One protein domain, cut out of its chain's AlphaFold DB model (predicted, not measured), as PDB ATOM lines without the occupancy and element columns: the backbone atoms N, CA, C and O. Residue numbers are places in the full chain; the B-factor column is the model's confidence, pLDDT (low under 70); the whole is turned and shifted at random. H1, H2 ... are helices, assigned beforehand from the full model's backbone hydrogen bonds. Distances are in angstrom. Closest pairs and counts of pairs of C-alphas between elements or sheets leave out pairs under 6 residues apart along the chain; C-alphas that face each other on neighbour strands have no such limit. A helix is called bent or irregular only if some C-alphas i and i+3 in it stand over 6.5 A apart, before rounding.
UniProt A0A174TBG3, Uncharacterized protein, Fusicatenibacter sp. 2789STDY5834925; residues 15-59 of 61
ATOM      1  N   LYS A  15     109.591 121.910 120.290       91.00
ATOM      2  CA  LYS A  15     108.235 121.420 120.603       91.00
ATOM      3  C   LYS A  15     108.067 121.094 122.085       91.00
ATOM      4  O   LYS A  15     106.937 121.052 122.562       91.00
ATOM      5  N   ASP A  16     109.174 120.883 122.791       93.12
ATOM      6  CA  ASP A  16     109.179 120.564 124.211       93.12
ATOM      7  C   ASP A  16     109.159 121.820 125.106       93.12
ATOM      8  O   ASP A  16     108.897 121.727 126.309       93.12
ATOM      9  N   LEU A  17     109.374 123.005 124.517       93.19
ATOM     10  CA  LEU A  17     109.437 124.283 125.225       93.19
ATOM     11  C   LEU A  17     108.168 124.588 126.044       93.19
ATOM     12  O   LEU A  17     108.319 124.876 127.232       93.19
ATOM     13  N   PRO A  18     106.932 124.421 125.523       91.94
ATOM     14  CA  PRO A  18     105.732 124.735 126.298       91.94
ATOM     15  C   PRO A  18     105.611 123.931 127.600       91.94
ATOM     16  O   PRO A  18     105.072 124.430 128.584       91.94
ATOM     17  N   PHE A  19     106.112 122.690 127.641       92.00
ATOM     18  CA  PHE A  19     106.082 121.875 128.860       92.00
ATOM     19  C   PHE A  19     107.087 122.373 129.897       92.00
ATOM     20  O   PHE A  19     106.786 122.388 131.090       92.00
ATOM     21  N   TYR A  20     108.268 122.785 129.440       93.12
ATOM     22  CA  TYR A  20     109.307 123.335 130.300       93.12
ATOM     23  C   TYR A  20     108.877 124.681 130.897       93.12
ATOM     24  O   TYR A  20     108.998 124.890 132.103       93.12
ATOM     25  N   GLU A  21     108.279 125.555 130.087       92.88
ATOM     26  CA  GLU A  21     107.800 126.870 130.526       92.88
ATOM     27  C   GLU A  21     106.676 126.779 131.559       92.88
ATOM     28  O   GLU A  21     106.649 127.564 132.501       92.88
ATOM     29  N   VAL A  22     105.776 125.792 131.449       92.00
ATOM     30  CA  VAL A  22     104.740 125.566 132.471       92.00
ATOM     31  C   VAL A  22     105.357 125.266 133.837       92.00
ATOM     32  O   VAL A  22     104.832 125.727 134.851       92.00
ATOM     33  N   VAL A  23     106.457 124.512 133.881       92.25
ATOM     34  CA  VAL A  23     107.144 124.209 135.144       92.25
ATOM     35  C   VAL A  23     107.864 125.439 135.687       92.25
ATOM     36  O   VAL A  23     107.762 125.712 136.878       92.25
ATOM     37  N   LEU A  24     108.504 126.234 134.825       90.56
ATOM     38  CA  LEU A  24     109.129 127.495 135.238       90.56
ATOM     39  C   LEU A  24     108.110 128.503 135.787       90.56
ATOM     40  O   LEU A  24     108.361 129.122 136.814       90.56
ATOM     41  N   GLU A  25     106.949 128.628 135.142       90.12
ATOM     42  CA  GLU A  25     105.863 129.519 135.572       90.12
ATOM     43  C   GLU A  25     105.249 129.066 136.907       90.12
ATOM     44  O   GLU A  25     104.840 129.888 137.725       90.12
ATOM     45  N   LYS A  26     105.174 127.750 137.139       87.75
ATOM     46  CA  LYS A  26     104.685 127.186 138.404       87.75
ATOM     47  C   LYS A  26     105.717 127.218 139.525       87.75
ATOM     48  O   LYS A  26     105.313 127.140 140.675       87.75
ATOM     49  N   GLY A  27     106.997 127.357 139.197       84.44
ATOM     50  CA  GLY A  27     108.100 127.283 140.143       84.44
ATOM     51  C   GLY A  27     108.710 125.884 140.197       84.44
ATOM     52  O   GLY A  27     108.011 124.875 140.313       84.44
ATOM     53  N   GLU A  28     110.045 125.841 140.151       84.69
ATOM     54  CA  GLU A  28     110.849 124.609 140.131       84.69
ATOM     55  C   GLU A  28     110.642 123.728 141.384       84.69
ATOM     56  O   GLU A  28     110.881 122.524 141.330       84.69
ATOM     57  N   ASP A  29     110.163 124.307 142.494       83.38
ATOM     58  CA  ASP A  29     109.870 123.599 143.749       83.38
ATOM     59  C   ASP A  29     108.419 123.083 143.845       83.38
ATOM     60  O   ASP A  29     108.125 122.195 144.647       83.38
ATOM     61  N   GLU A  30     107.501 123.614 143.031       87.00
ATOM     62  CA  GLU A  30     106.070 123.265 143.068       87.00
ATOM     63  C   GLU A  30     105.662 122.298 141.948       87.00
ATOM     64  O   GLU A  30     104.636 121.617 142.049       87.00
ATOM     65  N   ALA A  31     106.451 122.208 140.875       92.50
ATOM     66  CA  ALA A  31     106.140 121.398 139.704       92.50
ATOM     67  C   ALA A  31     107.338 120.564 139.236       92.50
ATOM     68  O   ALA A  31     108.481 121.001 139.271       92.50
ATOM     69  N   HIS A  32     107.052 119.352 138.755       94.25
ATOM     70  CA  HIS A  32     108.044 118.460 138.154       94.25
ATOM     71  C   HIS A  32     107.658 118.157 136.705       94.25
ATOM     72  O   HIS A  32     106.506 117.829 136.412       94.25
ATOM     73  N   LEU A  33     108.633 118.214 135.800       95.56
ATOM     74  CA  LEU A  33     108.503 117.736 134.433       95.56
ATOM     75  C   LEU A  33     108.846 116.246 134.386       95.56
ATOM     76  O   LEU A  33     110.017 115.864 134.373       95.56
ATOM     77  N   VAL A  34     107.818 115.402 134.343       96.31
ATOM     78  CA  VAL A  34     107.987 113.949 134.250       96.31
ATOM     79  C   VAL A  34     108.097 113.533 132.782       96.31
ATOM     80  O   VAL A  34     107.135 113.665 132.027       96.31
ATOM     81  N   THR A  35     109.254 113.025 132.355       96.00
ATOM     82  CA  THR A  35     109.506 112.680 130.946       96.00
ATOM     83  C   THR A  35     110.508 111.537 130.770       96.00
ATOM     84  O   THR A  35     111.403 111.327 131.585       96.00
ATOM     85  N   GLY A  36     110.375 110.787 129.672       95.12
ATOM     86  CA  GLY A  36     111.389 109.827 129.212       95.12
ATOM     87  C   GLY A  36     112.460 110.449 128.303       95.12
ATOM     88  O   GLY A  36     113.496 109.832 128.061       95.12
ATOM     89  N   ASN A  37     112.243 111.676 127.819       94.31
ATOM     90  CA  ASN A  37     113.107 112.356 126.849       94.31
ATOM     91  C   ASN A  37     114.113 113.289 127.534       94.31
ATOM     92  O   ASN A  37     114.288 114.429 127.115       94.31
ATOM     93  N   LEU A  38     114.799 112.824 128.581       91.56
ATOM     94  CA  LEU A  38     115.700 113.666 129.389       91.56
ATOM     95  C   LEU A  38     116.750 114.422 128.559       91.56
ATOM     96  O   LEU A  38     117.127 115.533 128.902       91.56
ATOM     97  N   LYS A  39     117.195 113.848 127.434       91.56
ATOM     98  CA  LYS A  39     118.184 114.462 126.531       91.56
ATOM     99  C   LYS A  39     117.693 115.746 125.850       91.56
ATOM    100  O   LYS A  39     118.515 116.488 125.327       91.56
ATOM    101  N   HIS A  40     116.382 115.980 125.810       93.56
ATOM    102  CA  HIS A  40     115.786 117.185 125.230       93.56
ATOM    103  C   HIS A  40     115.725 118.347 126.223       93.56
ATOM    104  O   HIS A  40     115.369 119.457 125.842       93.56
ATOM    105  N   PHE A  41     116.074 118.111 127.486       93.06
ATOM    106  CA  PHE A  41     115.944 119.094 128.548       93.06
ATOM    107  C   PHE A  41     117.279 119.310 129.267       93.06
ATOM    108  O   PHE A  41     118.139 118.424 129.273       93.06
ATOM    109  N   PRO A  42     117.488 120.484 129.886       91.44
ATOM    110  CA  PRO A  42     118.638 120.688 130.756       91.44
ATOM    111  C   PRO A  42     118.561 119.755 131.970       91.44
ATOM    112  O   PRO A  42     117.491 119.533 132.525       91.44
ATOM    113  N   ALA A  43     119.700 119.236 132.433       90.38
ATOM    114  CA  ALA A  43     119.733 118.424 133.647       90.38
ATOM    115  C   ALA A  43     119.386 119.291 134.873       90.38
ATOM    116  O   ALA A  43     120.199 120.099 135.330       90.38
ATOM    117  N   LYS A  44     118.160 119.144 135.380       92.25
ATOM    118  CA  LYS A  44     117.587 119.927 136.482       92.25
ATOM    119  C   LYS A  44     116.841 119.008 137.454       92.25
ATOM    120  O   LYS A  44     116.260 118.025 137.007       92.25
ATOM    121  N   PRO A  45     116.797 119.328 138.760       91.31
ATOM    122  CA  PRO A  45     116.216 118.447 139.780       91.31
ATOM    123  C   PRO A  45     114.702 118.235 139.639       91.31
ATOM    124  O   PRO A  45     114.180 117.240 140.134       91.31
ATOM    125  N   PHE A  46     114.007 119.150 138.963       92.44
ATOM    126  CA  PHE A  46     112.576 119.064 138.682       92.44
ATOM    127  C   PHE A  46     112.261 118.345 137.361       92.44
ATOM    128  O   PHE A  46     111.091 118.153 137.044       92.44
ATOM    129  N   ILE A  47     113.269 117.942 136.579       95.38
ATOM    130  CA  ILE A  47     113.086 117.162 135.349       95.38
ATOM    131  C   ILE A  47     113.461 115.723 135.655       95.38
ATOM    132  O   ILE A  47     114.627 115.405 135.874       95.38
ATOM    133  N   VAL A  48     112.457 114.860 135.691       95.62
ATOM    134  CA  VAL A  48     112.580 113.522 136.265       95.62
ATOM    135  C   VAL A  48     111.956 112.483 135.351       95.62
ATOM    136  O   VAL A  48     111.014 112.745 134.602       95.62
ATOM    137  N   THR A  49     112.449 111.258 135.429       96.56
ATOM    138  CA  THR A  49     111.757 110.101 134.866       96.56
ATOM    139  C   THR A  49     110.518 109.760 135.686       96.56
ATOM    140  O   THR A  49     110.395 110.113 136.859       96.56
ATOM    141  N   ALA A  50     109.603 108.986 135.097       96.50
ATOM    142  CA  ALA A  50     108.460 108.447 135.835       96.50
ATOM    143  C   ALA A  50     108.896 107.632 137.064       96.50
ATOM    144  O   ALA A  50     108.217 107.650 138.086       96.50
ATOM    145  N   ARG A  51     110.041 106.939 136.982       95.38
ATOM    146  CA  ARG A  51     110.575 106.175 138.110       95.38
ATOM    147  C   ARG A  51     111.029 107.090 139.246       95.38
ATOM    148  O   ARG A  51     110.574 106.904 140.367       95.38
ATOM    149  N   GLU A  52     111.858 108.084 138.941       95.00
ATOM    150  CA  GLU A  52     112.331 109.065 139.926       95.00
ATOM    151  C   GLU A  52     111.167 109.833 140.558       95.00
ATOM    152  O   GLU A  52     111.157 110.059 141.764       95.00
ATOM    153  N   PHE A  53     110.141 110.173 139.774       94.94
ATOM    154  CA  PHE A  53     108.945 110.824 140.301       94.94
ATOM    155  C   PHE A  53     108.192 109.945 141.311       94.94
ATOM    156  O   PHE A  53     107.765 110.437 142.353       94.94
ATOM    157  N   LEU A  54     108.067 108.637 141.056       95.62
ATOM    158  CA  LEU A  54     107.489 107.707 142.034       95.62
ATOM    159  C   LEU A  54     108.333 107.627 143.309       95.62
ATOM    160  O   LEU A  54     107.772 107.565 144.401       95.62
ATOM    161  N   ASP A  55     109.659 107.634 143.190       95.12
ATOM    162  CA  ASP A  55     110.550 107.617 144.352       95.12
ATOM    163  C   ASP A  55     110.397 108.909 145.189       95.12
ATOM    164  O   ASP A  55     110.328 108.828 146.418       95.12
ATOM    165  N   ILE A  56     110.208 110.074 144.547       91.94
ATOM    166  CA  ILE A  56     109.873 111.353 145.209       91.94
ATOM    167  C   ILE A  56     108.530 111.263 145.947       91.94
ATOM    168  O   ILE A  56     108.450 111.639 147.116       91.94
ATOM    169  N   LEU A  57     107.483 110.742 145.299       91.25
ATOM    170  CA  LEU A  57     106.151 110.612 145.906       91.25
ATOM    171  C   LEU A  57     106.126 109.648 147.096       91.25
ATOM    172  O   LEU A  57     105.374 109.857 148.045       91.25
ATOM    173  N   ASN A  58     106.951 108.603 147.054       93.19
ATOM    174  CA  ASN A  58     107.072 107.630 148.135       93.19
ATOM    175  C   ASN A  58     107.980 108.113 149.282       93.19
ATOM    176  O   ASN A  58     108.118 107.402 150.274       93.19
ATOM    177  N   GLY A  59     108.599 109.294 149.161       83.88
ATOM    178  CA  GLY A  59     109.512 109.838 150.169       83.88
ATOM    179  C   GLY A  59     110.859 109.112 150.248       83.88
ATOM    180  O   GLY A  59     111.562 109.250 151.244       83.88
TER     181      GLY A  59
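This is residues 15 to 59 of the 61 residues of an uncharacterized protein of Fusicatenibacter sp. 2789STDY5834925 (UniProt A0A174TBG3). Two separate helices, H1 and the shorter H2, stand at opposite ends of a core of loops, residues 27 to 49, within which two short stretches run side by side. The printed part has 45 residues, with two named helices in the order H1, H2 and no named strand. The class is all helix, though under half of the residues are in named elements. The whole is compact, with a radius of gyration of the C-alphas of 10.2 A and spans of 30 by 21 by 13 A.

H1, residues 15 to 26, and H2, residues 50 to 57, are apart. Between them, residues 33 to 34 pair with residues 47 to 48, parallel. H1 is irregular: C-alphas 15 and 18 are 7.0 A apart. Every O i to N i+4 pair is within hydrogen-bond range in H2, and 6 of 8 in H1.

H1 measures 19.0 A from C-alpha 15 at (108.235, 121.420, 120.603) to C-alpha 26. H2 measures 10.6 A, ending at C-alpha 57 at (106.151, 110.612, 145.906).

The C-alphas farthest apart, of Lys 15 and Gly 59, are 31.8 A apart. The printed part has no cut. The link from H1 to H2 is long, 23 residues. No printed residue has a pLDDT under 70.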